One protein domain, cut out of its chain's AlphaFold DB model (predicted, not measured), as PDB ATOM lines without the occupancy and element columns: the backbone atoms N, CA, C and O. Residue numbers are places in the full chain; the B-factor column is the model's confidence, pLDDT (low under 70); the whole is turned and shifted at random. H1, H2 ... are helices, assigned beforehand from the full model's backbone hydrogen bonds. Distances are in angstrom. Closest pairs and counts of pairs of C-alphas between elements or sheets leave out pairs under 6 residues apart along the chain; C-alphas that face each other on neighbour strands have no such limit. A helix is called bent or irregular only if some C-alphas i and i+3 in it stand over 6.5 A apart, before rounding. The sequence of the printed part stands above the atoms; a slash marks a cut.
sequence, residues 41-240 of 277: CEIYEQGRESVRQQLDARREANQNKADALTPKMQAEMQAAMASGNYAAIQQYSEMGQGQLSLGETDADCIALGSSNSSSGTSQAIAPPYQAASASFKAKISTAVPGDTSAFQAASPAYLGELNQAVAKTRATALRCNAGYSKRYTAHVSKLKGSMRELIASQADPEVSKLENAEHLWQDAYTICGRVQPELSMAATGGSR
ATOM      1  N   CYS A  41     -34.167  64.195 -54.003       89.56
ATOM      2  CA  CYS A  41     -33.799  62.791 -53.832       89.56
ATOM      3  C   CYS A  41     -32.894  62.523 -52.623       89.56
ATOM      4  O   CYS A  41     -32.838  61.386 -52.153       89.56
ATOM      5  N   GLU A  42     -32.249  63.555 -52.071       90.44
ATOM      6  CA  GLU A  42     -31.353  63.431 -50.916       90.44
ATOM      7  C   GLU A  42     -32.096  62.942 -49.668       90.44
ATOM      8  O   GLU A  42     -31.536  62.189 -48.877       90.44
ATOM      9  N   ILE A  43     -33.379  63.292 -49.508       90.00
ATOM     10  CA  ILE A  43     -34.183  62.841 -48.359       90.00
ATOM     11  C   ILE A  43     -34.329  61.312 -48.338       90.00
ATOM     12  O   ILE A  43     -34.339  60.700 -47.271       90.00
ATOM     13  N   TYR A  44     -34.411  60.685 -49.518       91.25
ATOM     14  CA  TYR A  44     -34.531  59.235 -49.649       91.25
ATOM     15  C   TYR A  44     -33.197  58.538 -49.410       91.25
ATOM     16  O   TYR A  44     -33.159  57.470 -48.800       91.25
ATOM     17  N   GLU A  45     -32.102  59.158 -49.845       90.94
ATOM     18  CA  GLU A  45     -30.751  58.679 -49.568       90.94
ATOM     19  C   GLU A  45     -30.432  58.726 -48.074       90.94
ATOM     20  O   GLU A  45     -30.036  57.711 -47.505       90.94
ATOM     21  N   GLN A  46     -30.698  59.858 -47.420       90.56
ATOM     22  CA  GLN A  46     -30.487  60.033 -45.983       90.56
ATOM     23  C   GLN A  46     -31.319  59.041 -45.160       90.56
ATOM     24  O   GLN A  46     -30.820  58.458 -44.196       90.56
ATOM     25  N   GLY A  47     -32.578  58.808 -45.543       90.50
ATOM     26  CA  GLY A  47     -33.417  57.800 -44.895       90.50
ATOM     27  C   GLY A  47     -32.886  56.378 -45.088       90.50
ATOM     28  O   GLY A  47     -32.775  55.634 -44.112       90.50
ATOM     29  N   ARG A  48     -32.466  56.020 -46.312       92.19
ATOM     30  CA  ARG A  48     -31.812  54.730 -46.601       92.19
ATOM     31  C   ARG A  48     -30.567  54.538 -45.738       92.19
ATOM     32  O   ARG A  48     -30.412  53.493 -45.114       92.19
ATOM     33  N   GLU A  49     -29.687  55.534 -45.692       92.19
ATOM     34  CA  GLU A  49     -28.460  55.492 -44.894       92.19
ATOM     35  C   GLU A  49     -28.756  55.358 -43.401       92.19
ATOM     36  O   GLU A  49     -28.116  54.559 -42.722       92.19
ATOM     37  N   SER A  50     -29.765  56.070 -42.895       91.88
ATOM     38  CA  SER A  50     -30.185  55.957 -41.498       91.88
ATOM     39  C   SER A  50     -30.682  54.549 -41.152       91.88
ATOM     40  O   SER A  50     -30.328  54.015 -40.099       91.88
ATOM     41  N   VAL A  51     -31.473  53.920 -42.027       93.62
ATOM     42  CA  VAL A  51     -31.923  52.531 -41.835       93.62
ATOM     43  C   VAL A  51     -30.748  51.559 -41.931       93.62
ATOM     44  O   VAL A  51     -30.633  50.656 -41.103       93.62
ATOM     45  N   ARG A  52     -29.833  51.771 -42.880       93.25
ATOM     46  CA  ARG A  52     -28.641  50.938 -43.050       93.25
ATOM     47  C   ARG A  52     -27.710  50.994 -41.837       93.25
ATOM     48  O   ARG A  52     -27.258  49.955 -41.374       93.25
ATOM     49  N   GLN A  53     -27.498  52.172 -41.254       93.94
ATOM     50  CA  GLN A  53     -26.734  52.315 -40.009       93.94
ATOM     51  C   GLN A  53     -27.379  51.546 -38.847       93.94
ATOM     52  O   GLN A  53     -26.678  50.897 -38.070       93.94
ATOM     53  N   GLN A  54     -28.712  51.576 -38.736       93.50
ATOM     54  CA  GLN A  54     -29.433  50.780 -37.736       93.50
ATOM     55  C   GLN A  54     -29.273  49.275 -37.989       93.50
ATOM     56  O   GLN A  54     -29.078  48.513 -37.039       93.50
ATOM     57  N   LEU A  55     -29.332  48.849 -39.254       93.06
ATOM     58  CA  LEU A  55     -29.150  47.456 -39.660       93.06
ATOM     59  C   LEU A  55     -27.745  46.952 -39.314       93.06
ATOM     60  O   LEU A  55     -27.615  45.900 -38.685       93.06
ATOM     61  N   ASP A  56     -26.711  47.713 -39.665       94.50
ATOM     62  CA  ASP A  56     -25.315  47.363 -39.400       94.50
ATOM     63  C   ASP A  56     -25.043  47.282 -37.891       94.50
ATOM     64  O   ASP A  56     -24.527  46.270 -37.412       94.50
ATOM     65  N   ALA A  57     -25.503  48.270 -37.112       94.19
ATOM     66  CA  ALA A  57     -25.382  48.252 -35.653       94.19
ATOM     67  C   ALA A  57     -26.108  47.050 -35.023       94.19
ATOM     68  O   ALA A  57     -25.626  46.444 -34.060       94.19
ATOM     69  N   ARG A  58     -27.276  46.673 -35.563       93.06
ATOM     70  CA  ARG A  58     -28.033  45.521 -35.069       93.06
ATOM     71  C   ARG A  58     -27.341  44.202 -35.402       93.06
ATOM     72  O   ARG A  58     -27.263  43.333 -34.533       93.06
ATOM     73  N   ARG A  59     -26.808  44.065 -36.618       92.69
ATOM     74  CA  ARG A  59     -26.020  42.899 -37.046       92.69
ATOM     75  C   ARG A  59     -24.754  42.745 -36.210       92.69
ATOM     76  O   ARG A  59     -24.486  41.643 -35.747       92.69
ATOM     77  N   GLU A  60     -24.040  43.831 -35.931       94.19
ATOM     78  CA  GLU A  60     -22.864  43.812 -35.058       94.19
ATOM     79  C   GLU A  60     -23.225  43.377 -33.629       94.19
ATOM     80  O   GLU A  60     -22.603  42.475 -33.064       94.19
ATOM     81  N   ALA A  61     -24.282  43.952 -33.045       92.38
ATOM     82  CA  ALA A  61     -24.753  43.559 -31.717       92.38
ATOM     83  C   ALA A  61     -25.161  42.077 -31.654       92.38
ATOM     84  O   ALA A  61     -24.942  41.413 -30.638       92.38
ATOM     85  N   ASN A  62     -25.749  41.556 -32.730       90.69
ATOM     86  CA  ASN A  62     -26.136  40.158 -32.837       90.69
ATOM     87  C   ASN A  62     -24.933  39.232 -33.025       90.69
ATOM     88  O   ASN A  62     -24.878  38.199 -32.360       90.69
ATOM     89  N   GLN A  63     -23.944  39.629 -33.825       91.19
ATOM     90  CA  GLN A  63     -22.693  38.890 -33.980       91.19
ATOM     91  C   GLN A  63     -21.950  38.780 -32.644       91.19
ATOM     92  O   GLN A  63     -21.620  37.680 -32.212       91.19
ATOM     93  N   ASN A  64     -21.802  39.894 -31.920       93.06
ATOM     94  CA  ASN A  64     -21.157  39.911 -30.604       93.06
ATOM     95  C   ASN A  64     -21.857  38.983 -29.594       93.06
ATOM     96  O   ASN A  64     -21.209  38.326 -28.775       93.06
ATOM     97  N   LYS A  65     -23.196  38.900 -29.642       90.25
ATOM     98  CA  LYS A  65     -23.962  37.937 -28.833       90.25
ATOM     99  C   LYS A  65     -23.709  36.504 -29.286       90.25
ATOM    100  O   LYS A  65     -23.476  35.647 -28.435       90.25
ATOM    101  N   ALA A  66     -23.746  36.243 -30.589       86.75
ATOM    102  CA  ALA A  66     -23.521  34.916 -31.146       86.75
ATOM    103  C   ALA A  66     -22.130  34.379 -30.777       86.75
ATOM    104  O   ALA A  66     -22.018  33.238 -30.325       86.75
ATOM    105  N   ASP A  67     -21.095  35.214 -30.853       90.19
ATOM    106  CA  ASP A  67     -19.721  34.855 -30.484       90.19
ATOM    107  C   ASP A  67     -19.605  34.486 -28.995       90.19
ATOM    108  O   ASP A  67     -18.935  33.518 -28.634       90.19
ATOM    109  N   ALA A  68     -20.323  35.194 -28.117       90.31
ATOM    110  CA  ALA A  68     -20.359  34.893 -26.686       90.31
ATOM    111  C   ALA A  68     -21.200  33.646 -26.334       90.31
ATOM    112  O   ALA A  68     -20.956  32.998 -25.311       90.31
ATOM    113  N   LEU A  69     -22.210  33.321 -27.146       88.56
ATOM    114  CA  LEU A  69     -23.150  32.218 -26.912       88.56
ATOM    115  C   LEU A  69     -22.684  30.894 -27.518       88.56
ATOM    116  O   LEU A  69     -22.942  29.841 -26.938       88.56
ATOM    117  N   THR A  70     -21.944  30.936 -28.625       86.38
ATOM    118  CA  THR A  70     -21.398  29.751 -29.303       86.38
ATOM    119  C   THR A  70     -20.632  28.807 -28.361       86.38
ATOM    120  O   THR A  70     -20.977  27.623 -28.318       86.38
ATOM    121  N   PRO A  71     -19.658  29.262 -27.541       90.62
ATOM    122  CA  PRO A  71     -18.948  28.365 -26.624       90.62
ATOM    123  C   PRO A  71     -19.848  27.823 -25.504       90.62
ATOM    124  O   PRO A  71     -19.667  26.687 -25.065       90.62
ATOM    125  N   LYS A  72     -20.849  28.594 -25.054       88.94
ATOM    126  CA  LYS A  72     -21.818  28.133 -24.043       88.94
ATOM    127  C   LYS A  72     -22.705  27.022 -24.594       88.94
ATOM    128  O   LYS A  72     -22.889  26.009 -23.930       88.94
ATOM    129  N   MET A  73     -23.177  27.181 -25.827       87.56
ATOM    130  CA  MET A  73     -23.946  26.163 -26.539       87.56
ATOM    131  C   MET A  73     -23.137  24.878 -26.729       87.56
ATOM    132  O   MET A  73     -23.641  23.787 -26.467       87.56
ATOM    133  N   GLN A  74     -21.864  24.990 -27.118       86.81
ATOM    134  CA  GLN A  74     -20.973  23.832 -27.232       86.81
ATOM    135  C   GLN A  74     -20.790  23.112 -25.886       86.81
ATOM    136  O   GLN A  74     -20.854  21.883 -25.838       86.81
ATOM    137  N   ALA A  75     -20.618  23.857 -24.789       90.00
ATOM    138  CA  ALA A  75     -20.511  23.283 -23.450       90.00
ATOM    139  C   ALA A  75     -21.813  22.588 -23.002       90.00
ATOM    140  O   ALA A  75     -21.766  21.476 -22.475       90.00
ATOM    141  N   GLU A  76     -22.978  23.196 -23.253       88.69
ATOM    142  CA  GLU A  76     -24.286  22.592 -22.960       88.69
ATOM    143  C   GLU A  76     -24.510  21.299 -23.762       88.69
ATOM    144  O   GLU A  76     -24.988  20.305 -23.210       88.69
ATOM    145  N   MET A  77     -24.111  21.275 -25.036       85.38
ATOM    146  CA  MET A  77     -24.171  20.075 -25.875       85.38
ATOM    147  C   MET A  77     -23.263  18.958 -25.338       85.38
ATOM    148  O   MET A  77     -23.689  17.807 -25.248       85.38
ATOM    149  N   GLN A  78     -22.029  19.277 -24.934       89.06
ATOM    150  CA  GLN A  78     -21.110  18.300 -24.336       89.06
ATOM    151  C   GLN A  78     -21.642  17.732 -23.015       89.06
ATOM    152  O   GLN A  78     -21.592  16.519 -22.801       89.06
ATOM    153  N   ALA A  79     -22.219  18.576 -22.157       88.38
ATOM    154  CA  ALA A  79     -22.851  18.137 -20.915       88.38
ATOM    155  C   ALA A  79     -24.077  17.236 -21.168       88.38
ATOM    156  O   ALA A  79     -24.280  16.240 -20.468       88.38
ATOM    157  N   ALA A  80     -24.877  17.540 -22.195       87.06
ATOM    158  CA  ALA A  80     -25.998  16.696 -22.609       87.06
ATOM    159  C   ALA A  80     -25.531  15.314 -23.101       87.06
ATOM    160  O   ALA A  80     -26.129  14.304 -22.729       87.06
ATOM    161  N   MET A  81     -24.436  15.256 -23.869       87.50
ATOM    162  CA  MET A  81     -23.816  13.992 -24.294       87.50
ATOM    163  C   MET A  81     -23.311  13.170 -23.105       87.50
ATOM    164  O   MET A  81     -23.608  11.983 -23.018       87.50
ATOM    165  N   ALA A  82     -22.611  13.801 -22.159       90.38
ATOM    166  CA  ALA A  82     -22.084  13.124 -20.973       90.38
ATOM    167  C   ALA A  82     -23.183  12.584 -20.038       90.38
ATOM    168  O   ALA A  82     -22.990  11.566 -19.379       90.38
ATOM    169  N   SER A  83     -24.339  13.250 -19.988       89.88
ATOM    170  CA  SER A  83     -25.488  12.842 -19.168       89.88
ATOM    171  C   SER A  83     -26.447  11.871 -19.866       89.88
ATOM    172  O   SER A  83     -27.411  11.427 -19.244       89.88
ATOM    173  N   GLY A  84     -26.224  11.541 -21.144       86.81
ATOM    174  CA  GLY A  84     -27.136  10.696 -21.920       86.81
ATOM    175  C   GLY A  84     -28.504  11.343 -22.180       86.81
ATOM    176  O   GLY A  84     -29.492  10.641 -22.393       86.81
ATOM    177  N   ASN A  85     -28.598  12.677 -22.160       87.56
ATOM    178  CA  ASN A  85     -29.845  13.389 -22.437       87.56
ATOM    179  C   ASN A  85     -30.123  13.436 -23.950       87.56
ATOM    180  O   ASN A  85     -29.898  14.449 -24.617       87.56
ATOM    181  N   TYR A  86     -30.629  12.326 -24.490       83.75
ATOM    182  CA  TYR A  86     -30.906  12.153 -25.919       83.75
ATOM    183  C   TYR A  86     -31.839  13.220 -26.507       83.75
ATOM    184  O   TYR A  86     -31.634  13.634 -27.645       83.75
ATOM    185  N   ALA A  87     -32.810  13.724 -25.736       81.81
ATOM    186  CA  ALA A  87     -33.726  14.769 -26.195       81.81
ATOM    187  C   ALA A  87     -33.001  16.100 -26.468       81.81
ATOM    188  O   ALA A  87     -33.258  16.752 -27.478       81.81
ATOM    189  N   ALA A  88     -32.062  16.487 -25.598       79.62
ATOM    190  CA  ALA A  88     -31.246  17.680 -25.813       79.62
ATOM    191  C   ALA A  88     -30.277  17.495 -26.993       79.62
ATOM    192  O   ALA A  88     -30.147  18.389 -27.824       79.62
ATOM    193  N   ILE A  89     -29.642  16.323 -27.109       80.38
ATOM    194  CA  ILE A  89     -28.718  15.999 -28.213       80.38
ATOM    195  C   ILE A  89     -29.435  16.057 -29.568       80.38
ATOM    196  O   ILE A  89     -28.913  16.640 -30.520       80.38
ATOM    197  N   GLN A  90     -30.641  15.492 -29.655       82.38
ATOM    198  CA  GLN A  90     -31.453  15.529 -30.869       82.38
ATOM    199  C   GLN A  90     -31.804  16.971 -31.260       82.38
ATOM    200  O   GLN A  90     -31.641  17.340 -32.422       82.38
ATOM    201  N   GLN A  91     -32.179  17.807 -30.288       77.31
ATOM    202  CA  GLN A  91     -32.496  19.214 -30.526       77.31
ATOM    203  C   GLN A  91     -31.298  20.004 -31.094       77.31
ATOM    204  O   GLN A  91     -31.474  20.826 -31.991       77.31
ATOM    205  N   TYR A  92     -30.074  19.723 -30.630       75.06
ATOM    206  CA  TYR A  92     -28.850  20.315 -31.189       75.06
ATOM    207  C   TYR A  92     -28.531  19.807 -32.606       75.06
ATOM    208  O   TYR A  92     -28.100  20.586 -33.458       75.06
ATOM    209  N   SER A  93     -28.770  18.521 -32.879       74.69
ATOM    210  CA  SER A  93     -28.536  17.900 -34.193       74.69
ATOM    211  C   SER A  93     -29.485  18.433 -35.275       74.69
ATOM    212  O   SER A  93     -29.042  18.799 -36.365       74.69
ATOM    213  N   GLU A  94     -30.780  18.550 -34.966       72.50
ATOM    214  CA  GLU A  94     -31.805  19.079 -35.884       72.50
ATOM    215  C   GLU A  94     -31.511  20.531 -36.298       72.50
ATOM    216  O   GLU A  94     -31.746  20.930 -37.441       72.50
ATOM    217  N   MET A  95     -30.912  21.306 -35.395       66.38
ATOM    218  CA  MET A  95     -30.500  22.679 -35.656       66.38
ATOM    219  C   MET A  95     -29.250  22.757 -36.554       66.38
ATOM    220  O   MET A  95     -29.207  23.574 -37.474       66.38
ATOM    221  N   GLY A  96     -28.265  21.873 -36.346       62.00
ATOM    222  CA  GLY A  96     -27.054  21.785 -37.177       62.00
ATOM    223  C   GLY A  96     -27.319  21.367 -38.629       62.00
ATOM    224  O   GLY A  96     -26.548  21.720 -39.518       62.00
ATOM    225  N   GLN A  97     -28.435  20.678 -38.891       55.88
ATOM    226  CA  GLN A  97     -28.872  20.298 -40.242       55.88
ATOM    227  C   GLN A  97     -29.672  21.395 -40.974       55.88
ATOM    228  O   GLN A  97     -30.203  21.152 -42.056       55.88
ATOM    229  N   GLY A  98     -29.753  22.614 -40.427       51.34
ATOM    230  CA  GLY A  98     -30.327  23.763 -41.134       51.34
ATOM    231  C   GLY A  98     -31.851  23.888 -41.056       51.34
ATOM    232  O   GLY A  98     -32.437  24.618 -41.853       51.34
ATOM    233  N   GLN A  99     -32.522  23.253 -40.084       48.75
ATOM    234  CA  GLN A  99     -33.977  23.393 -39.881       48.75
ATOM    235  C   GLN A  99     -34.431  24.739 -39.276       48.75
ATOM    236  O   GLN A  99     -35.519  24.845 -38.707       48.75
ATOM    237  N   LEU A 100     -33.671  25.817 -39.457       55.22
ATOM    238  CA  LEU A 100     -34.227  27.165 -39.346       55.22
ATOM    239  C   LEU A 100     -34.945  27.494 -40.660       55.22
ATOM    240  O   LEU A 100     -34.546  28.410 -41.376       55.22
ATOM    241  N   SER A 101     -36.005  26.758 -41.022       54.69
ATOM    242  CA  SER A 101     -36.837  27.118 -42.181       54.69
ATOM    243  C   SER A 101     -37.742  28.317 -41.848       54.69
ATOM    244  O   SER A 101     -38.965  28.280 -41.919       54.69
ATOM    245  N   LEU A 102     -37.114  29.436 -41.488       70.44
ATOM    246  CA  LEU A 102     -37.738  30.760 -41.466       70.44
ATOM    247  C   LEU A 102     -37.868  31.350 -42.876       70.44
ATOM    248  O   LEU A 102     -38.325  32.487 -43.016       70.44
ATOM    249  N   GLY A 103     -37.470  30.571 -43.890       70.81
ATOM    250  CA  GLY A 103     -37.546  30.908 -45.300       70.81
ATOM    251  C   GLY A 103     -38.907  31.477 -45.673       70.81
ATOM    252  O   GLY A 103     -39.956  31.022 -45.209       70.81
ATOM    253  N   GLU A 104     -38.862  32.517 -46.492       82.75
ATOM    254  CA  GLU A 104     -40.056  33.148 -47.013       82.75
ATOM    255  C   GLU A 104     -40.630  32.311 -48.156       82.75
ATOM    256  O   GLU A 104     -39.898  31.872 -49.041       82.75
ATOM    257  N   THR A 105     -41.939  32.076 -48.124       82.88
ATOM    258  CA  THR A 105     -42.667  31.347 -49.174       82.88
ATOM    259  C   THR A 105     -43.676  32.233 -49.890       82.88
ATOM    260  O   THR A 105     -44.184  31.861 -50.947       82.88
ATOM    261  N   ASP A 106     -43.966  33.408 -49.333       88.25
ATOM    262  CA  ASP A 106     -44.841  34.386 -49.949       88.25
ATOM    263  C   ASP A 106     -44.128  35.095 -51.107       88.25
ATOM    264  O   ASP A 106     -43.081  35.722 -50.929       88.25
ATOM    265  N   ALA A 107     -44.707  34.997 -52.306       89.94
ATOM    266  CA  ALA A 107     -44.108  35.525 -53.529       89.94
ATOM    267  C   ALA A 107     -43.862  37.040 -53.469       89.94
ATOM    268  O   ALA A 107     -42.828  37.504 -53.946       89.94
ATOM    269  N   ASP A 108     -44.757  37.809 -52.844       89.31
ATOM    270  CA  ASP A 108     -44.605  39.263 -52.745       89.31
ATOM    271  C   ASP A 108     -43.475  39.637 -51.774       89.31
ATOM    272  O   ASP A 108     -42.759  40.615 -51.988       89.31
ATOM    273  N   CYS A 109     -43.279  38.844 -50.718       90.19
ATOM    274  CA  CYS A 109     -42.175  39.031 -49.778       90.19
ATOM    275  C   CYS A 109     -40.822  38.647 -50.392       90.19
ATOM    276  O   CYS A 109     -39.832  39.349 -50.191       90.19
ATOM    277  N   ILE A 110     -40.783  37.589 -51.206       90.06
ATOM    278  CA  ILE A 110     -39.596  37.223 -51.994       90.06
ATOM    279  C   ILE A 110     -39.268  38.324 -53.017       90.06
ATOM    280  O   ILE A 110     -38.103  38.696 -53.187       90.06
ATOM    281  N   ALA A 111     -40.288  38.882 -53.673       90.19
ATOM    282  CA  ALA A 111     -40.133  39.957 -54.651       90.19
ATOM    283  C   ALA A 111     -39.613  41.266 -54.028       90.19
ATOM    284  O   ALA A 111     -38.939  42.038 -54.711       90.19
ATOM    285  N   LEU A 112     -39.894  41.521 -52.746       89.00
ATOM    286  CA  LEU A 112     -39.382  42.687 -52.023       89.00
ATOM    287  C   LEU A 112     -37.860  42.618 -51.819       89.00
ATOM    288  O   LEU A 112     -37.170  43.604 -52.057       89.00
ATOM    289  N   GLY A 113     -37.341  41.448 -51.432       83.44
ATOM    290  CA  GLY A 113     -35.902  41.225 -51.228       83.44
ATOM    291  C   GLY A 113     -35.102  41.004 -52.518       83.44
ATOM    292  O   GLY A 113     -33.874  40.930 -52.488       83.44
ATOM    293  N   SER A 114     -35.780  40.891 -53.661       86.31
ATOM    294  CA  SER A 114     -35.161  40.608 -54.958       86.31
ATOM    295  C   SER A 114     -35.095  41.864 -55.818       86.31
ATOM    296  O   SER A 114     -36.100  42.542 -56.021       86.31
ATOM    297  N   SER A 115     -33.928  42.158 -56.392       84.69
ATOM    298  CA  SER A 115     -33.769  43.292 -57.301       84.69
ATOM    299  C   SER A 115     -34.268  42.967 -58.714       84.69
ATOM    300  O   SER A 115     -34.177  41.842 -59.215       84.69
ATOM    301  N   ASN A 116     -34.810  43.980 -59.382       85.19
ATOM    302  CA  ASN A 116     -35.090  43.971 -60.806       85.19
ATOM    303  C   ASN A 116     -33.957  44.709 -61.531       85.19
ATOM    304  O   ASN A 116     -33.785  45.919 -61.377       85.19
ATOM    305  N   SER A 117     -33.197  43.991 -62.355       76.00
ATOM    306  CA  SER A 117     -32.033  44.537 -63.065       76.00
ATOM    307  C   SER A 117     -32.377  45.642 -64.071       76.00
ATOM    308  O   SER A 117     -31.528  46.479 -64.370       76.00
ATOM    309  N   SER A 118     -33.614  45.685 -64.577       75.69
ATOM    310  CA  SER A 118     -34.042  46.681 -65.567       75.69
ATOM    311  C   SER A 118     -34.376  48.041 -64.940       75.69
ATOM    312  O   SER A 118     -34.027  49.083 -65.500       75.69
ATOM    313  N   SER A 119     -35.013  48.053 -63.765       75.00
ATOM    314  CA  SER A 119     -35.413  49.282 -63.065       75.00
ATOM    315  C   SER A 119     -34.474  49.670 -61.922       75.00
ATOM    316  O   SER A 119     -34.436  50.843 -61.555       75.00
ATOM    317  N   GLY A 120     -33.664  48.750 -61.391       80.62
ATOM    318  CA  GLY A 120     -32.826  48.999 -60.209       80.62
ATOM    319  C   GLY A 120     -33.631  49.135 -58.909       80.62
ATOM    320  O   GLY A 120     -33.115  49.642 -57.916       80.62
ATOM    321  N   THR A 121     -34.900  48.732 -58.944       88.62
ATOM    322  CA  THR A 121     -35.829  48.657 -57.806       88.62
ATOM    323  C   THR A 121     -36.070  47.197 -57.430       88.62
ATOM    324  O   THR A 121     -35.706  46.300 -58.191       88.62
ATOM    325  N   SER A 122     -36.740  46.936 -56.313       90.44
ATOM    326  CA  SER A 122     -37.285  45.626 -55.978       90.44
ATOM    327  C   SER A 122     -38.262  45.136 -57.050       90.44
ATOM    328  O   SER A 122     -38.897  45.921 -57.772       90.44
ATOM    329  N   GLN A 123     -38.405  43.816 -57.155       92.31
ATOM    330  CA  GLN A 123     -39.408  43.197 -58.022       92.31
ATOM    331  C   GLN A 123     -40.835  43.499 -57.546       92.31
ATOM    332  O   GLN A 123     -41.746  43.507 -58.369       92.31
ATOM    333  N   ALA A 124     -41.024  43.817 -56.261       89.50
ATOM    334  CA  ALA A 124     -42.321  44.199 -55.708       89.50
ATOM    335  C   ALA A 124     -42.848  45.531 -56.278       89.50
ATOM    336  O   ALA A 124     -44.040  45.643 -56.573       89.50
ATOM    337  N   ILE A 125     -41.980  46.533 -56.477       93.69
ATOM    338  CA  ILE A 125     -42.386  47.856 -56.988       93.69
ATOM    339  C   ILE A 125     -42.158  48.037 -58.494       93.69
ATOM    340  O   ILE A 125     -42.741  48.937 -59.101       93.69
ATOM    341  N   ALA A 126     -41.325  47.199 -59.121       91.88
ATOM    342  CA  ALA A 126     -40.969  47.366 -60.529       91.88
ATOM    343  C   ALA A 126     -42.191  47.386 -61.477       91.88
ATOM    344  O   ALA A 126     -42.265  48.315 -62.286       91.88
ATOM    345  N   PRO A 127     -43.174  46.464 -61.383       91.12
ATOM    346  CA  PRO A 127     -44.346  46.496 -62.259       91.12
ATOM    347  C   PRO A 127     -45.192  47.779 -62.148       91.12
ATOM    348  O   PRO A 127     -45.436  48.401 -63.185       91.12
ATOM    349  N   PRO A 128     -45.627  48.241 -60.951       92.00
ATOM    350  CA  PRO A 128     -46.400  49.479 -60.859       92.00
ATOM    351  C   PRO A 128     -45.587  50.721 -61.249       92.00
ATOM    352  O   PRO A 128     -46.140  51.614 -61.887       92.00
ATOM    353  N   TYR A 129     -44.279  50.769 -60.963       91.19
ATOM    354  CA  TYR A 129     -43.405  51.847 -61.446       91.19
ATOM    355  C   TYR A 129     -43.370  51.911 -62.983       91.19
ATOM    356  O   TYR A 129     -43.554  52.977 -63.575       91.19
ATOM    357  N   GLN A 130     -43.168  50.767 -63.643       90.50
ATOM    358  CA  GLN A 130     -43.135  50.687 -65.104       90.50
ATOM    359  C   GLN A 130     -44.479  51.088 -65.725       90.50
ATOM    360  O   GLN A 130     -44.494  51.822 -66.714       90.50
ATOM    361  N   ALA A 131     -45.595  50.659 -65.128       91.31
ATOM    362  CA  ALA A 131     -46.935  51.032 -65.571       91.31
ATOM    363  C   ALA A 131     -47.179  52.547 -65.461       91.31
ATOM    364  O   ALA A 131     -47.640  53.161 -66.426       91.31
ATOM    365  N   ALA A 132     -46.803  53.159 -64.333       91.94
ATOM    366  CA  ALA A 132     -46.934  54.599 -64.121       91.94
ATOM    367  C   ALA A 132     -46.079  55.399 -65.119       91.94
ATOM    368  O   ALA A 132     -46.559  56.327 -65.770       91.94
ATOM    369  N   SER A 133     -44.823  54.981 -65.320       89.50
ATOM    370  CA  SER A 133     -43.912  55.614 -66.283       89.50
ATOM    371  C   SER A 133     -44.440  55.510 -67.719       89.50
ATOM    372  O   SER A 133     -44.386  56.482 -68.475       89.50
ATOM    373  N   ALA A 134     -45.000  54.360 -68.108       89.12
ATOM    374  CA  ALA A 134     -45.600  54.166 -69.428       89.12
ATOM    375  C   ALA A 134     -46.860  55.027 -69.630       89.12
ATOM    376  O   ALA A 134     -46.996  55.672 -70.670       89.12
ATOM    377  N   SER A 135     -47.747  55.082 -68.628       89.12
ATOM    378  CA  SER A 135     -48.949  55.932 -68.612       89.12
ATOM    379  C   SER A 135     -48.589  57.410 -68.780       89.12
ATOM    380  O   SER A 135     -49.146  58.101 -69.637       89.12
ATOM    381  N   PHE A 136     -47.598  57.886 -68.023       89.50
ATOM    382  CA  PHE A 136     -47.092  59.250 -68.129       89.50
ATOM    383  C   PHE A 136     -46.538  59.544 -69.529       89.50
ATOM    384  O   PHE A 136     -46.954  60.515 -70.162       89.50
ATOM    385  N   LYS A 137     -45.672  58.666 -70.056       87.25
ATOM    386  CA  LYS A 137     -45.087  58.805 -71.402       87.25
ATOM    387  C   LYS A 137     -46.151  58.853 -72.491       87.25
ATOM    388  O   LYS A 137     -46.061  59.692 -73.381       87.25
ATOM    389  N   ALA A 138     -47.177  58.009 -72.402       86.62
ATOM    390  CA  ALA A 138     -48.290  58.022 -73.344       86.62
ATOM    391  C   ALA A 138     -49.025  59.374 -73.332       86.62
ATOM    392  O   ALA A 138     -49.240  59.953 -74.395       86.62
ATOM    393  N   LYS A 139     -49.330  59.918 -72.144       83.88
ATOM    394  CA  LYS A 139     -50.030  61.207 -71.983       83.88
ATOM    395  C   LYS A 139     -49.249  62.397 -72.545       83.88
ATOM    396  O   LYS A 139     -49.856  63.290 -73.121       83.88
ATOM    397  N   ILE A 140     -47.923  62.416 -72.395       84.62
ATOM    398  CA  ILE A 140     -47.090  63.519 -72.907       84.62
ATOM    399  C   ILE A 140     -46.670  63.327 -74.372       84.62
ATOM    400  O   ILE A 140     -46.287  64.291 -75.025       84.62
ATOM    401  N   SER A 141     -46.741  62.104 -74.913       81.75
ATOM    402  CA  SER A 141     -46.332  61.813 -76.297       81.75
ATOM    403  C   SER A 141     -47.224  62.457 -77.362       81.75
ATOM    404  O   SER A 141     -46.784  62.658 -78.490       81.75
ATOM    405  N   THR A 142     -48.463  62.793 -77.005       74.25
ATOM    406  CA  THR A 142     -49.438  63.457 -77.879       74.25
ATOM    407  C   THR A 142     -49.373  64.984 -77.786       74.25
ATOM    408  O   THR A 142     -50.125  65.667 -78.481       74.25
ATOM    409  N   ALA A 143     -48.491  65.526 -76.940       72.25
ATOM    410  CA  ALA A 143     -48.340  66.960 -76.736       72.25
ATOM    411  C   ALA A 143     -47.625  67.629 -77.917       72.25
ATOM    412  O   ALA A 143     -46.703  67.069 -78.518       72.25
ATOM    413  N   VAL A 144     -48.027  68.862 -78.228       72.38
ATOM    414  CA  VAL A 144     -47.355  69.677 -79.245       72.38
ATOM    415  C   VAL A 144     -45.934  70.011 -78.760       72.38
ATOM    416  O   VAL A 144     -45.762  70.384 -77.600       72.38
ATOM    417  N   PRO A 145     -44.890  69.906 -79.603       68.69
ATOM    418  CA  PRO A 145     -43.537  70.295 -79.213       68.69
ATOM    419  C   PRO A 145     -43.480  71.735 -78.681       68.69
ATOM    420  O   PRO A 145     -43.922  72.664 -79.354       68.69
ATOM    421  N   GLY A 146     -42.930  71.916 -77.479       65.31
ATOM    422  CA  GLY A 146     -42.871  73.212 -76.791       65.31
ATOM    423  C   GLY A 146     -44.122  73.578 -75.982       65.31
ATOM    424  O   GLY A 146     -44.066  74.522 -75.197       65.31
ATOM    425  N   ASP A 147     -45.216  72.819 -76.103       73.69
ATOM    426  CA  ASP A 147     -46.389  72.941 -75.238       73.69
ATOM    427  C   ASP A 147     -46.211  72.079 -73.980       73.69
ATOM    428  O   ASP A 147     -46.151  70.849 -74.028       73.69
ATOM    429  N   THR A 148     -46.114  72.746 -72.831       77.44
ATOM    430  CA  THR A 148     -45.905  72.104 -71.528       77.44
ATOM    431  C   THR A 148     -47.211  71.817 -70.787       77.44
ATOM    432  O   THR A 148     -47.174  71.216 -69.714       77.44
ATOM    433  N   SER A 149     -48.376  72.179 -71.339       82.12
ATOM    434  CA  SER A 149     -49.677  72.016 -70.673       82.12
ATOM    435  C   SER A 149     -50.024  70.548 -70.397       82.12
ATOM    436  O   SER A 149     -50.437  70.201 -69.289       82.12
ATOM    437  N   ALA A 150     -49.765  69.654 -71.357       81.00
ATOM    438  CA  ALA A 150     -49.952  68.212 -71.192       81.00
ATOM    439  C   ALA A 150     -49.037  67.632 -70.100       81.00
ATOM    440  O   ALA A 150     -49.455  66.775 -69.319       81.00
ATOM    441  N   PHE A 151     -47.803  68.134 -70.007       84.25
ATOM    442  CA  PHE A 151     -46.869  67.784 -68.941       84.25
ATOM    443  C   PHE A 151     -47.368  68.276 -67.574       84.25
ATOM    444  O   PHE A 151     -47.442  67.489 -66.633       84.25
ATOM    445  N   GLN A 152     -47.760  69.547 -67.465       84.38
ATOM    446  CA  GLN A 152     -48.276  70.136 -66.225       84.38
ATOM    447  C   GLN A 152     -49.533  69.406 -65.725       84.38
ATOM    448  O   GLN A 152     -49.681  69.198 -64.524       84.38
ATOM    449  N   ALA A 153     -50.396  68.950 -66.637       85.00
ATOM    450  CA  ALA A 153     -51.580  68.164 -66.304       85.00
ATOM    451  C   ALA A 153     -51.256  66.712 -65.891       85.00
ATOM    452  O   ALA A 153     -51.926  66.153 -65.022       85.00
ATOM    453  N   ALA A 154     -50.248  66.081 -66.503       87.94
ATOM    454  CA  ALA A 154     -49.928  64.670 -66.272       87.94
ATOM    455  C   ALA A 154     -49.012  64.424 -65.058       87.94
ATOM    456  O   ALA A 154     -49.123  63.374 -64.421       87.94
ATOM    457  N   SER A 155     -48.126  65.367 -64.725       88.88
ATOM    458  CA  SER A 155     -47.110  65.204 -63.672       88.88
ATOM    459  C   SER A 155     -47.679  64.928 -62.273       88.88
ATOM    460  O   SER A 155     -47.220  63.972 -61.644       88.88
ATOM    461  N   PRO A 156     -48.710  65.651 -61.783       90.81
ATOM    462  CA  PRO A 156     -49.315  65.356 -60.481       90.81
ATOM    463  C   PRO A 156     -49.900  63.942 -60.401       90.81
ATOM    464  O   PRO A 156     -49.751  63.259 -59.388       90.81
ATOM    465  N   ALA A 157     -50.540  63.482 -61.482       92.06
ATOM    466  CA  ALA A 157     -51.105  62.140 -61.553       92.06
ATOM    467  C   ALA A 157     -50.005  61.069 -61.528       92.06
ATOM    468  O   ALA A 157     -50.132  60.089 -60.800       92.06
ATOM    469  N   TYR A 158     -48.904  61.283 -62.255       93.12
ATOM    470  CA  TYR A 158     -47.763  60.366 -62.253       93.12
ATOM    471  C   TYR A 158     -47.126  60.239 -60.862       93.12
ATOM    472  O   TYR A 158     -46.942  59.129 -60.367       93.12
ATOM    473  N   LEU A 159     -46.861  61.361 -60.185       93.50
ATOM    474  CA  LEU A 159     -46.319  61.358 -58.819       93.50
ATOM    475  C   LEU A 159     -47.301  60.720 -57.820       93.50
ATOM    476  O   LEU A 159     -46.886  59.996 -56.915       93.50
ATOM    477  N   GLY A 160     -48.608  60.905 -58.027       95.00
ATOM    478  CA  GLY A 160     -49.659  60.205 -57.288       95.00
ATOM    479  C   GLY A 160     -49.627  58.682 -57.471       95.00
ATOM    480  O   GLY A 160     -49.688  57.951 -56.483       95.00
ATOM    481  N   GLU A 161     -49.486  58.194 -58.706       95.19
ATOM    482  CA  GLU A 161     -49.362  56.761 -59.020       95.19
ATOM    483  C   GLU A 161     -48.100  56.150 -58.375       95.19
ATOM    484  O   GLU A 161     -48.159  55.063 -57.792       95.19
ATOM    485  N   LEU A 162     -46.974  56.871 -58.387       95.00
ATOM    486  CA  LEU A 162     -45.737  56.442 -57.725       95.00
ATOM    487  C   LEU A 162     -45.878  56.383 -56.200       95.00
ATOM    488  O   LEU A 162     -45.436  55.418 -55.576       95.00
ATOM    489  N   ASN A 163     -46.544  57.369 -55.594       95.44
ATOM    490  CA  ASN A 163     -46.845  57.359 -54.162       95.44
ATOM    491  C   ASN A 163     -47.726  56.169 -53.764       95.44
ATOM    492  O   ASN A 163     -47.486  55.540 -52.732       95.44
ATOM    493  N   GLN A 164     -48.710  55.812 -54.593       95.38
ATOM    494  CA  GLN A 164     -49.524  54.615 -54.373       95.38
ATOM    495  C   GLN A 164     -48.692  53.331 -54.478       95.38
ATOM    496  O   GLN A 164     -48.867  52.424 -53.661       95.38
ATOM    497  N   ALA A 165     -47.761  53.259 -55.436       94.00
ATOM    498  CA  ALA A 165     -46.853  52.124 -55.577       94.00
ATOM    499  C   ALA A 165     -45.975  51.947 -54.326       94.00
ATOM    500  O   ALA A 165     -45.943  50.855 -53.760       94.00
ATOM    501  N   VAL A 166     -45.345  53.021 -53.835       94.56
ATOM    502  CA  VAL A 166     -44.534  53.003 -52.602       94.56
ATOM    503  C   VAL A 166     -45.382  52.626 -51.384       94.56
ATOM    504  O   VAL A 166     -44.971  51.785 -50.586       94.56
ATOM    505  N   ALA A 167     -46.590  53.180 -51.248       94.62
ATOM    506  CA  ALA A 167     -47.496  52.849 -50.148       94.62
ATOM    507  C   ALA A 167     -47.916  51.367 -50.158       94.62
ATOM    508  O   ALA A 167     -47.965  50.727 -49.104       94.62
ATOM    509  N   LYS A 168     -48.169  50.795 -51.342       93.81
ATOM    510  CA  LYS A 168     -48.456  49.364 -51.492       93.81
ATOM    511  C   LYS A 168     -47.245  48.513 -51.106       93.81
ATOM    512  O   LYS A 168     -47.403  47.570 -50.335       93.81
ATOM    513  N   THR A 169     -46.047  48.869 -51.567       93.56
ATOM    514  CA  THR A 169     -44.804  48.171 -51.197       93.56
ATOM    515  C   THR A 169     -44.546  48.241 -49.692       93.56
ATOM    516  O   THR A 169     -44.186  47.235 -49.085       93.56
ATOM    517  N   ARG A 170     -44.828  49.382 -49.047       95.25
ATOM    518  CA  ARG A 170     -44.786  49.519 -47.584       95.25
ATOM    519  C   ARG A 170     -45.744  48.555 -46.886       95.25
ATOM    520  O   ARG A 170     -45.352  47.897 -45.925       95.25
ATOM    521  N   ALA A 171     -46.987  48.451 -47.357       94.56
ATOM    522  CA  ALA A 171     -47.956  47.508 -46.800       94.56
ATOM    523  C   ALA A 171     -47.481  46.052 -46.948       94.56
ATOM    524  O   ALA A 171     -47.595  45.266 -46.004       94.56
ATOM    525  N   THR A 172     -46.882  45.709 -48.094       93.31
ATOM    526  CA  THR A 172     -46.231  44.410 -48.309       93.31
ATOM    527  C   THR A 172     -45.109  44.187 -47.299       93.31
ATOM    528  O   THR A 172     -45.140  43.181 -46.598       93.31
ATOM    529  N   ALA A 173     -44.179  45.132 -47.147       93.25
ATOM    530  CA  ALA A 173     -43.056  45.040 -46.212       93.25
ATOM    531  C   ALA A 173     -43.508  44.813 -44.757       93.25
ATOM    532  O   ALA A 173     -43.009  43.911 -44.081       93.25
ATOM    533  N   LEU A 174     -44.513  45.567 -44.297       94.44
ATOM    534  CA  LEU A 174     -45.106  45.407 -42.964       94.44
ATOM    535  C   LEU A 174     -45.691  44.004 -42.763       94.44
ATOM    536  O   LEU A 174     -45.452  43.362 -41.737       94.44
ATOM    537  N   ARG A 175     -46.436  43.506 -43.754       94.38
ATOM    538  CA  ARG A 175     -47.028  42.162 -43.733       94.38
ATOM    539  C   ARG A 175     -45.954  41.071 -43.716       94.38
ATOM    540  O   ARG A 175     -46.074  40.129 -42.933       94.38
ATOM    541  N   CYS A 176     -44.909  41.204 -44.531       92.06
ATOM    542  CA  CYS A 176     -43.793  40.260 -44.588       92.06
ATOM    543  C   CYS A 176     -43.062  40.185 -43.246       92.06
ATOM    544  O   CYS A 176     -42.861  39.097 -42.708       92.06
ATOM    545  N   ASN A 177     -42.772  41.338 -42.638       92.38
ATOM    546  CA  ASN A 177     -42.141  41.386 -41.325       92.38
ATOM    547  C   ASN A 177     -43.019  40.771 -40.218       92.38
ATOM    548  O   ASN A 177     -42.525  40.046 -39.351       92.38
ATOM    549  N   ALA A 178     -44.336  41.003 -40.252       92.31
ATOM    550  CA  ALA A 178     -45.269  40.369 -39.319       92.31
ATOM    551  C   ALA A 178     -45.302  38.837 -39.492       92.31
ATOM    552  O   ALA A 178     -45.291  38.096 -38.503       92.31
ATOM    553  N   GLY A 179     -45.291  38.358 -40.740       91.19
ATOM    554  CA  GLY A 179     -45.195  36.936 -41.075       91.19
ATOM    555  C   GLY A 179     -43.904  36.303 -40.556       91.19
ATOM    556  O   GLY A 179     -43.959  35.291 -39.850       91.19
ATOM    557  N   TYR A 180     -42.761  36.939 -40.822       90.00
ATOM    558  CA  TYR A 180     -41.454  36.519 -40.317       90.00
ATOM    559  C   TYR A 180     -41.434  36.458 -38.787       90.00
ATOM    560  O   TYR A 180     -41.123  35.416 -38.212       90.00
ATOM    561  N   SER A 181     -41.868  37.530 -38.118       90.19
ATOM    562  CA  SER A 181     -41.917  37.624 -36.651       90.19
ATOM    563  C   SER A 181     -42.772  36.519 -36.021       90.19
ATOM    564  O   SER A 181     -42.419  35.960 -34.978       90.19
ATOM    565  N   LYS A 182     -43.887  36.153 -36.667       90.31
ATOM    566  CA  LYS A 182     -44.749  35.048 -36.228       90.31
ATOM    567  C   LYS A 182     -44.049  33.694 -36.366       90.31
ATOM    568  O   LYS A 182     -44.070  32.914 -35.411       90.31
ATOM    569  N   ARG A 183     -43.420  33.417 -37.517       87.50
ATOM    570  CA  ARG A 183     -42.652  32.175 -37.747       87.50
ATOM    571  C   ARG A 183     -41.490  32.060 -36.759       87.50
ATOM    572  O   ARG A 183     -41.340  31.022 -36.119       87.50
ATOM    573  N   TYR A 184     -40.753  33.151 -36.562       88.06
ATOM    574  CA  TYR A 184     -39.683  33.264 -35.575       88.06
ATOM    575  C   TYR A 184     -40.176  32.936 -34.161       88.06
ATOM    576  O   TYR A 184     -39.630  32.050 -33.507       88.06
ATOM    577  N   THR A 185     -41.253  33.579 -33.701       87.62
ATOM    578  CA  THR A 185     -41.787  33.366 -32.344       87.62
ATOM    579  C   THR A 185     -42.232  31.917 -32.140       87.62
ATOM    580  O   THR A 185     -41.905  31.292 -31.126       87.62
ATOM    581  N   ALA A 186     -42.933  31.349 -33.126       85.19
ATOM    582  CA  ALA A 186     -43.359  29.954 -33.099       85.19
ATOM    583  C   ALA A 186     -42.168  28.983 -33.039       85.19
ATOM    584  O   ALA A 186     -42.264  27.941 -32.391       85.19
ATOM    585  N   HIS A 187     -41.047  29.325 -33.674       80.75
ATOM    586  CA  HIS A 187     -39.841  28.505 -33.672       80.75
ATOM    587  C   HIS A 187     -39.046  28.645 -32.363       80.75
ATOM    588  O   HIS A 187     -38.808  27.656 -31.672       80.75
ATOM    589  N   VAL A 188     -38.716  29.873 -31.954       83.19
ATOM    590  CA  VAL A 188     -37.903  30.159 -30.758       83.19
ATOM    591  C   VAL A 188     -38.581  29.706 -29.464       83.19
ATOM    592  O   VAL A 188     -37.892  29.299 -28.531       83.19
ATOM    593  N   SER A 189     -39.918  29.700 -29.397       84.19
ATOM    594  CA  SER A 189     -40.658  29.189 -28.228       84.19
ATOM    595  C   SER A 189     -40.410  27.702 -27.922       84.19
ATOM    596  O   SER A 189     -40.617  27.270 -26.789       84.19
ATOM    597  N   LYS A 190     -39.934  26.925 -28.905       82.38
ATOM    598  CA  LYS A 190     -39.597  25.500 -28.755       82.38
ATOM    599  C   LYS A 190     -38.164  25.280 -28.256       82.38
ATOM    600  O   LYS A 190     -37.822  24.178 -27.828       82.38
ATOM    601  N   LEU A 191     -37.326  26.315 -28.308       82.50
ATOM    602  CA  LEU A 191     -35.917  26.261 -27.925       82.50
ATOM    603  C   LEU A 191     -35.726  26.595 -26.440       82.50
ATOM    604  O   LEU A 191     -36.509  27.331 -25.836       82.50
ATOM    605  N   LYS A 192     -34.660  26.060 -25.837       82.25
ATOM    606  CA  LYS A 192     -34.305  26.267 -24.423       82.25
ATOM    607  C   LYS A 192     -32.819  26.607 -24.277       82.25
ATOM    608  O   LYS A 192     -32.044  26.343 -25.189       82.25
ATOM    609  N   GLY A 193     -32.442  27.169 -23.128       83.94
ATOM    610  CA  GLY A 193     -31.040  27.426 -22.771       83.94
ATOM    611  C   GLY A 193     -30.309  28.362 -23.737       83.94
ATOM    612  O   GLY A 193     -30.936  29.189 -24.407       83.94
ATOM    613  N   SER A 194     -28.987  28.197 -23.827       83.88
ATOM    614  CA  SER A 194     -28.121  29.008 -24.694       83.88
ATOM    615  C   SER A 194     -28.475  28.899 -26.185       83.88
ATOM    616  O   SER A 194     -28.281  29.845 -26.942       83.88
ATOM    617  N   MET A 195     -29.082  27.784 -26.602       81.31
ATOM    618  CA  MET A 195     -29.576  27.572 -27.964       81.31
ATOM    619  C   MET A 195     -30.687  28.551 -28.348       81.31
ATOM    620  O   MET A 195     -30.670  29.118 -29.440       81.31
ATOM    621  N   ARG A 196     -31.643  28.796 -27.443       86.06
ATOM    622  CA  ARG A 196     -32.698  29.793 -27.676       86.06
ATOM    623  C   ARG A 196     -32.095  31.181 -27.880       86.06
ATOM    624  O   ARG A 196     -32.532  31.911 -28.764       86.06
ATOM    625  N   GLU A 197     -31.117  31.534 -27.054       87.31
ATOM    626  CA  GLU A 197     -30.449  32.835 -27.103       87.31
ATOM    627  C   GLU A 197     -29.620  32.995 -28.382       87.31
ATOM    628  O   GLU A 197     -29.656  34.057 -29.005       87.31
ATOM    629  N   LEU A 198     -28.927  31.937 -28.817       85.69
ATOM    630  CA  LEU A 198     -28.131  31.957 -30.041       85.69
ATOM    631  C   LEU A 198     -29.025  32.154 -31.268       85.69
ATOM    632  O   LEU A 198     -28.784  33.064 -32.061       85.69
ATOM    633  N   ILE A 199     -30.110  31.386 -31.387       83.69
ATOM    634  CA  ILE A 199     -31.063  31.551 -32.491       83.69
ATOM    635  C   ILE A 199     -31.747  32.913 -32.448       83.69
ATOM    636  O   ILE A 199     -31.939  33.531 -33.493       83.69
ATOM    637  N   ALA A 200     -32.056  33.427 -31.257       85.25
ATOM    638  CA  ALA A 200     -32.607  34.770 -31.123       85.25
ATOM    639  C   ALA A 200     -31.658  35.862 -31.640       85.25
ATOM    640  O   ALA A 200     -32.127  36.892 -32.118       85.25
ATOM    641  N   SER A 201     -30.340  35.642 -31.567       85.56
ATOM    642  CA  SER A 201     -29.349  36.554 -32.149       85.56
ATOM    643  C   SER A 201     -29.188  36.378 -33.664       85.56
ATOM    644  O   SER A 201     -29.032  37.364 -34.374       85.56
ATOM    645  N   GLN A 202     -29.277  35.150 -34.183       84.56
ATOM    646  CA  GLN A 202     -29.067  34.860 -35.609       84.56
ATOM    647  C   GLN A 202     -30.293  35.160 -36.485       84.56
ATOM    648  O   GLN A 202     -30.142  35.544 -37.640       84.56
ATOM    649  N   ALA A 203     -31.501  34.990 -35.946       85.50
ATOM    650  CA  ALA A 203     -32.768  35.140 -36.662       85.50
ATOM    651  C   ALA A 203     -33.601  36.325 -36.145       85.50
ATOM    652  O   ALA A 203     -34.828  36.261 -36.073       85.50
ATOM    653  N   ASP A 204     -32.928  37.388 -35.716       87.62
ATOM    654  CA  ASP A 204     -33.550  38.551 -35.093       87.62
ATOM    655  C   ASP A 204     -34.581  39.230 -36.021       87.62
ATOM    656  O   ASP A 204     -34.204  39.761 -37.072       87.62
ATOM    657  N   PRO A 205     -35.872  39.288 -35.640       89.31
ATOM    658  CA  PRO A 205     -36.907  39.935 -36.446       89.31
ATOM    659  C   PRO A 205     -36.639  41.411 -36.742       89.31
ATOM    660  O   PRO A 205     -37.102  41.917 -37.761       89.31
ATOM    661  N   GLU A 206     -35.879  42.109 -35.893       91.31
ATOM    662  CA  GLU A 206     -35.543  43.511 -36.150       91.31
ATOM    663  C   GLU A 206     -34.589  43.655 -37.345       91.31
ATOM    664  O   GLU A 206     -34.679  44.638 -38.074       91.31
ATOM    665  N   VAL A 207     -33.727  42.664 -37.601       91.25
ATOM    666  CA  VAL A 207     -32.868  42.642 -38.797       91.25
ATOM    667  C   VAL A 207     -33.738  42.530 -40.049       91.25
ATOM    668  O   VAL A 207     -33.626  43.372 -40.934       91.25
ATOM    669  N   SER A 208     -34.682  41.581 -40.081       89.94
ATOM    670  CA  SER A 208     -35.616  41.431 -41.211       89.94
ATOM    671  C   SER A 208     -36.480  42.680 -41.425       89.94
ATOM    672  O   SER A 208     -36.728  43.101 -42.558       89.94
ATOM    673  N   LYS A 209     -36.924  43.320 -40.339       92.94
ATOM    674  CA  LYS A 209     -37.662  44.584 -40.395       92.94
ATOM    675  C   LYS A 209     -36.844  45.686 -41.073       92.94
ATOM    676  O   LYS A 209     -37.358  46.350 -41.973       92.94
ATOM    677  N   LEU A 210     -35.594  45.865 -40.644       94.12
ATOM    678  CA  LEU A 210     -34.685  46.891 -41.158       94.12
ATOM    679  C   LEU A 210     -34.257  46.616 -42.606       94.12
ATOM    680  O   LEU A 210     -34.224  47.552 -43.393       94.12
ATOM    681  N   GLU A 211     -34.037  45.359 -42.997       92.44
ATOM    682  CA  GLU A 211     -33.772  44.974 -44.395       92.44
ATOM    683  C   GLU A 211     -34.951  45.328 -45.312       92.44
ATOM    684  O   GLU A 211     -34.789  45.996 -46.333       92.44
ATOM    685  N   ASN A 212     -36.172  44.958 -44.915       93.06
ATOM    686  CA  ASN A 212     -37.379  45.303 -45.667       93.06
ATOM    687  C   ASN A 212     -37.581  46.824 -45.772       93.06
ATOM    688  O   ASN A 212     -38.084  47.319 -46.782       93.06
ATOM    689  N   ALA A 213     -37.208  47.572 -44.731       94.62
ATOM    690  CA  ALA A 213     -37.240  49.028 -44.754       94.62
ATOM    691  C   ALA A 213     -36.163  49.602 -45.687       94.62
ATOM    692  O   ALA A 213     -36.468  50.489 -46.479       94.62
ATOM    693  N   GLU A 214     -34.934  49.079 -45.653       93.38
ATOM    694  CA  GLU A 214     -33.847  49.491 -46.547       93.38
ATOM    695  C   GLU A 214     -34.244  49.304 -48.016       93.38
ATOM    696  O   GLU A 214     -34.056  50.222 -48.813       93.38
ATOM    697  N   HIS A 215     -34.873  48.175 -48.365       92.50
ATOM    698  CA  HIS A 215     -35.407  47.943 -49.711       92.50
ATOM    699  C   HIS A 215     -36.427  49.009 -50.125       92.50
ATOM    700  O   HIS A 215     -36.344  49.545 -51.229       92.50
ATOM    701  N   LEU A 216     -37.352  49.373 -49.232       94.69
ATOM    702  CA  LEU A 216     -38.355  50.405 -49.499       94.69
ATOM    703  C   LEU A 216     -37.720  51.792 -49.717       94.69
ATOM    704  O   LEU A 216     -38.112  52.515 -50.636       94.69
ATOM    705  N   TRP A 217     -36.725  52.163 -48.907       94.75
ATOM    706  CA  TRP A 217     -35.987  53.420 -49.073       94.75
ATOM    707  C   TRP A 217     -35.128  53.428 -50.339       94.75
ATOM    708  O   TRP A 217     -35.094  54.430 -51.054       94.75
ATOM    709  N   GLN A 218     -34.476  52.308 -50.654       93.25
ATOM    710  CA  GLN A 218     -33.722  52.132 -51.892       93.25
ATOM    711  C   GLN A 218     -34.629  52.278 -53.117       93.25
ATOM    712  O   GLN A 218     -34.249  52.944 -54.078       93.25
ATOM    713  N   ASP A 219     -35.830  51.703 -53.078       93.81
ATOM    714  CA  ASP A 219     -36.819  51.836 -54.144       93.81
ATOM    715  C   ASP A 219     -37.234  53.289 -54.351       93.81
ATOM    716  O   ASP A 219     -37.217  53.780 -55.480       93.81
ATOM    717  N   ALA A 220     -37.554  54.000 -53.268       93.69
ATOM    718  CA  ALA A 220     -37.933  55.405 -53.333       93.69
ATOM    719  C   ALA A 220     -36.798  56.290 -53.875       93.69
ATOM    720  O   ALA A 220     -37.039  57.130 -54.743       93.69
ATOM    721  N   TYR A 221     -35.558  56.051 -53.439       93.81
ATOM    722  CA  TYR A 221     -34.375  56.741 -53.953       93.81
ATOM    723  C   TYR A 221     -34.157  56.473 -55.449       93.81
ATOM    724  O   TYR A 221     -34.015  57.415 -56.232       93.81
ATOM    725  N   THR A 222     -34.201  55.202 -55.871       91.31
ATOM    726  CA  THR A 222     -34.055  54.823 -57.284       91.31
ATOM    727  C   THR A 222     -35.147  55.460 -58.143       91.31
ATOM    728  O   THR A 222     -34.856  55.980 -59.223       91.31
ATOM    729  N   ILE A 223     -36.404  55.428 -57.689       92.31
ATOM    730  CA  ILE A 223     -37.526  56.048 -58.401       92.31
ATOM    731  C   ILE A 223     -37.303  57.556 -58.499       92.31
ATOM    732  O   ILE A 223     -37.372  58.092 -59.603       92.31
ATOM    733  N   CYS A 224     -36.961  58.231 -57.398       91.38
ATOM    734  CA  CYS A 224     -36.697  59.669 -57.396       91.38
ATOM    735  C   CYS A 224     -35.626  60.055 -58.424       91.38
ATOM    736  O   CYS A 224     -35.874  60.897 -59.290       91.38
ATOM    737  N   GLY A 225     -34.470  59.382 -58.392       88.44
ATOM    738  CA  GLY A 225     -33.347  59.671 -59.286       88.44
ATOM    739  C   GLY A 225     -33.650  59.420 -60.768       88.44
ATOM    740  O   GLY A 225     -32.994  59.989 -61.637       88.44
ATOM    741  N   ARG A 226     -34.659  58.597 -61.083       87.06
ATOM    742  CA  ARG A 226     -35.145  58.386 -62.458       87.06
ATOM    743  C   ARG A 226     -36.226  59.386 -62.858       87.06
ATOM    744  O   ARG A 226     -36.222  59.869 -63.986       87.06
ATOM    745  N   VAL A 227     -37.134  59.702 -61.944       86.88
ATOM    746  CA  VAL A 227     -38.294  60.563 -62.192       86.88
ATOM    747  C   VAL A 227     -37.889  62.030 -62.288       86.88
ATOM    748  O   VAL A 227     -38.370  62.730 -63.174       86.88
ATOM    749  N   GLN A 228     -36.970  62.495 -61.441       83.31
ATOM    750  CA  GLN A 228     -36.498  63.880 -61.447       83.31
ATOM    751  C   GLN A 228     -35.959  64.330 -62.825       83.31
ATOM    752  O   GLN A 228     -36.420  65.363 -63.324       83.31
ATOM    753  N   PRO A 229     -35.059  63.585 -63.505       80.69
ATOM    754  CA  PRO A 229     -34.629  63.948 -64.853       80.69
ATOM    755  C   PRO A 229     -35.729  63.750 -65.903       80.69
ATOM    756  O   PRO A 229     -35.834  64.582 -66.801       80.69
ATOM    757  N   GLU A 230     -36.568  62.706 -65.803       78.12
ATOM    758  CA  GLU A 230     -37.701  62.509 -66.726       78.12
ATOM    759  C   GLU A 230     -38.655  63.715 -66.714       78.12
ATOM    760  O   GLU A 230     -39.021  64.224 -67.775       78.12
ATOM    761  N   LEU A 231     -39.000  64.219 -65.527       80.62
ATOM    762  CA  LEU A 231     -39.873  65.381 -65.371       80.62
ATOM    763  C   LEU A 231     -39.185  66.684 -65.795       80.62
ATOM    764  O   LEU A 231     -39.802  67.511 -66.461       80.62
ATOM    765  N   SER A 232     -37.894  66.846 -65.495       79.00
ATOM    766  CA  SER A 232     -37.125  68.035 -65.900       79.00
ATOM    767  C   SER A 232     -36.974  68.151 -67.423       79.00
ATOM    768  O   SER A 232     -37.085  69.241 -67.986       79.00
ATOM    769  N   MET A 233     -36.759  67.029 -68.120       73.81
ATOM    770  CA  MET A 233     -36.686  67.006 -69.587       73.81
ATOM    771  C   MET A 233     -38.043  67.301 -70.232       73.81
ATOM    772  O   MET A 233     -38.120  68.084 -71.180       73.81
ATOM    773  N   ALA A 234     -39.124  66.718 -69.706       72.75
ATOM    774  CA  ALA A 234     -40.469  66.964 -70.218       72.75
ATOM    775  C   ALA A 234     -40.914  68.426 -70.008       72.75
ATOM    776  O   ALA A 234     -41.526  69.013 -70.900       72.75
ATOM    777  N   ALA A 235     -40.526  69.050 -68.889       70.69
ATOM    778  CA  ALA A 235     -40.819  70.452 -68.589       70.69
ATOM    779  C   ALA A 235     -40.189  71.455 -69.572       70.69
ATOM    780  O   ALA A 235     -40.705  72.556 -69.742       70.69
ATOM    781  N   THR A 236     -39.082  71.098 -70.229       69.31
ATOM    782  CA  THR A 236     -38.373  71.982 -71.174       69.31
ATOM    783  C   THR A 236     -38.786  71.763 -72.634       69.31
ATOM    784  O   THR A 236     -38.184  72.335 -73.540       69.31
ATOM    785  N   GLY A 237     -39.811  70.937 -72.891       60.47
ATOM    786  CA  GLY A 237     -40.246  70.593 -74.251       60.47
ATOM    787  C   GLY A 237     -39.263  69.678 -74.993       60.47
ATOM    788  O   GLY A 237     -39.342  69.547 -76.215       60.47
ATOM    789  N   GLY A 238     -38.335  69.042 -74.269       55.12
ATOM    790  CA  GLY A 238     -37.311  68.145 -74.798       55.12
ATOM    791  C   GLY A 238     -37.867  66.782 -75.209       55.12
ATOM    792  O   GLY A 238     -37.487  65.756 -74.656       55.12
ATOM    793  N   SER A 239     -38.754  66.733 -76.198       47.38
ATOM    794  CA  SER A 239     -39.274  65.493 -76.785       47.38
ATOM    795  C   SER A 239     -38.346  64.935 -77.875       47.38
ATOM    796  O   SER A 239     -38.768  64.663 -78.997       47.38
ATOM    797  N   ARG A 240     -37.053  64.730 -77.574       43.41
ATOM    798  CA  ARG A 240     -36.165  63.949 -78.456       43.41
ATOM    799  C   ARG A 240     -35.609  62.720 -77.738       43.41
ATOM    800  O   ARG A 240     -34.712  62.814 -76.911       43.41
TER     801      ARG A 240
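This is residues 41 to 240 of the 277 residues of an uncharacterized protein of Solimonas fluminis (UniProt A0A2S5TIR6). A long, slim rod of helices: H1a, H7 and H5 run side by side along it, H7 between the other two, with H4 beside H5 toward one end. At the other end H6 lies between H1 and the end of H5, and a small hairpin of H1b and H2 makes the tip, while short H3 crosses H5 and H7. H1a, H4, H5, H6 and H7 form a bundle, helices lying lengthwise together. The printed part has 200 residues with seven named helices, H1 to H7 in order, and no named strand; the class is all helix. The whole is loose, with a radius of gyration of the C-alphas of 23.9 A and spans of 86 by 28 by 22 A.

H1, residues 42 to 82, was assigned as one helix by its hydrogen bonds but is bent, C-alphas 68 and 71 being 6.7 A apart. Its arms are H1a, residues 42 to 68, 39.0 A long from C-alpha 42 at (-31.353, 63.431, -50.916), and H1b, residues 71 to 82. H5, residues 149 to 188, spans 59.0 A and is irregular, but only just: C-alphas 153 and 156 are 6.8 A apart. H7, residues 205 to 235, spans 44.5 A and ends with C-alpha 235 at (-40.819, 70.452, -68.589). H4 is residues 126 to 141, 22.0 A long; H2 is 86 to 96, H3 107 to 113 and H6 193 to 202.

H1a touches H7, closest C-alphas Tyr 44 and Tyr 221 at 5.0 A, opposite ways at a shallow tilt of 19 degrees. With residues 62 to 66 alone H1a touches H6, C-alphas of Asn 62 and Ser 201 being closest at 4.9 A. H1b and H2 are a hairpin, closest at Ala 80 and Ala 88, C-alphas 6.2 A apart. H7 touches H5, closest C-alphas Ser 181 and Pro 205 at 5.5 A, opposite ways at 9 degrees, a shallow tilt. H5, the hub, touches four helices; H4 and H5 are a hairpin at a shallow tilt of 4 degrees, closest C-alphas Ile 140 and Ala 150 at 5.8 A. H3 is about perpendicular to H5, at 80 degrees, and touches it, C-alphas of Cys 109 and Cys 176 being closest at 5.6 A. H1a and H5 are apart. Every O i to N i+4 pair is within hydrogen-bond range in H1a, H1b, H2, H3 and H4; the counts are 34 of 36 in H5, 5 of 6 in H6 and 26 of 27 in H7.

The two C-alphas farthest apart, of Ser 83 and Val 144, are 85.5 A apart. The printed part has no cut. The link from H3 to H4, residues 114 to 125, is long. Mean pLDDT of the printed part is 85.6; residues 95 to 101, 145 to 146 and 236 to 240 are under 70.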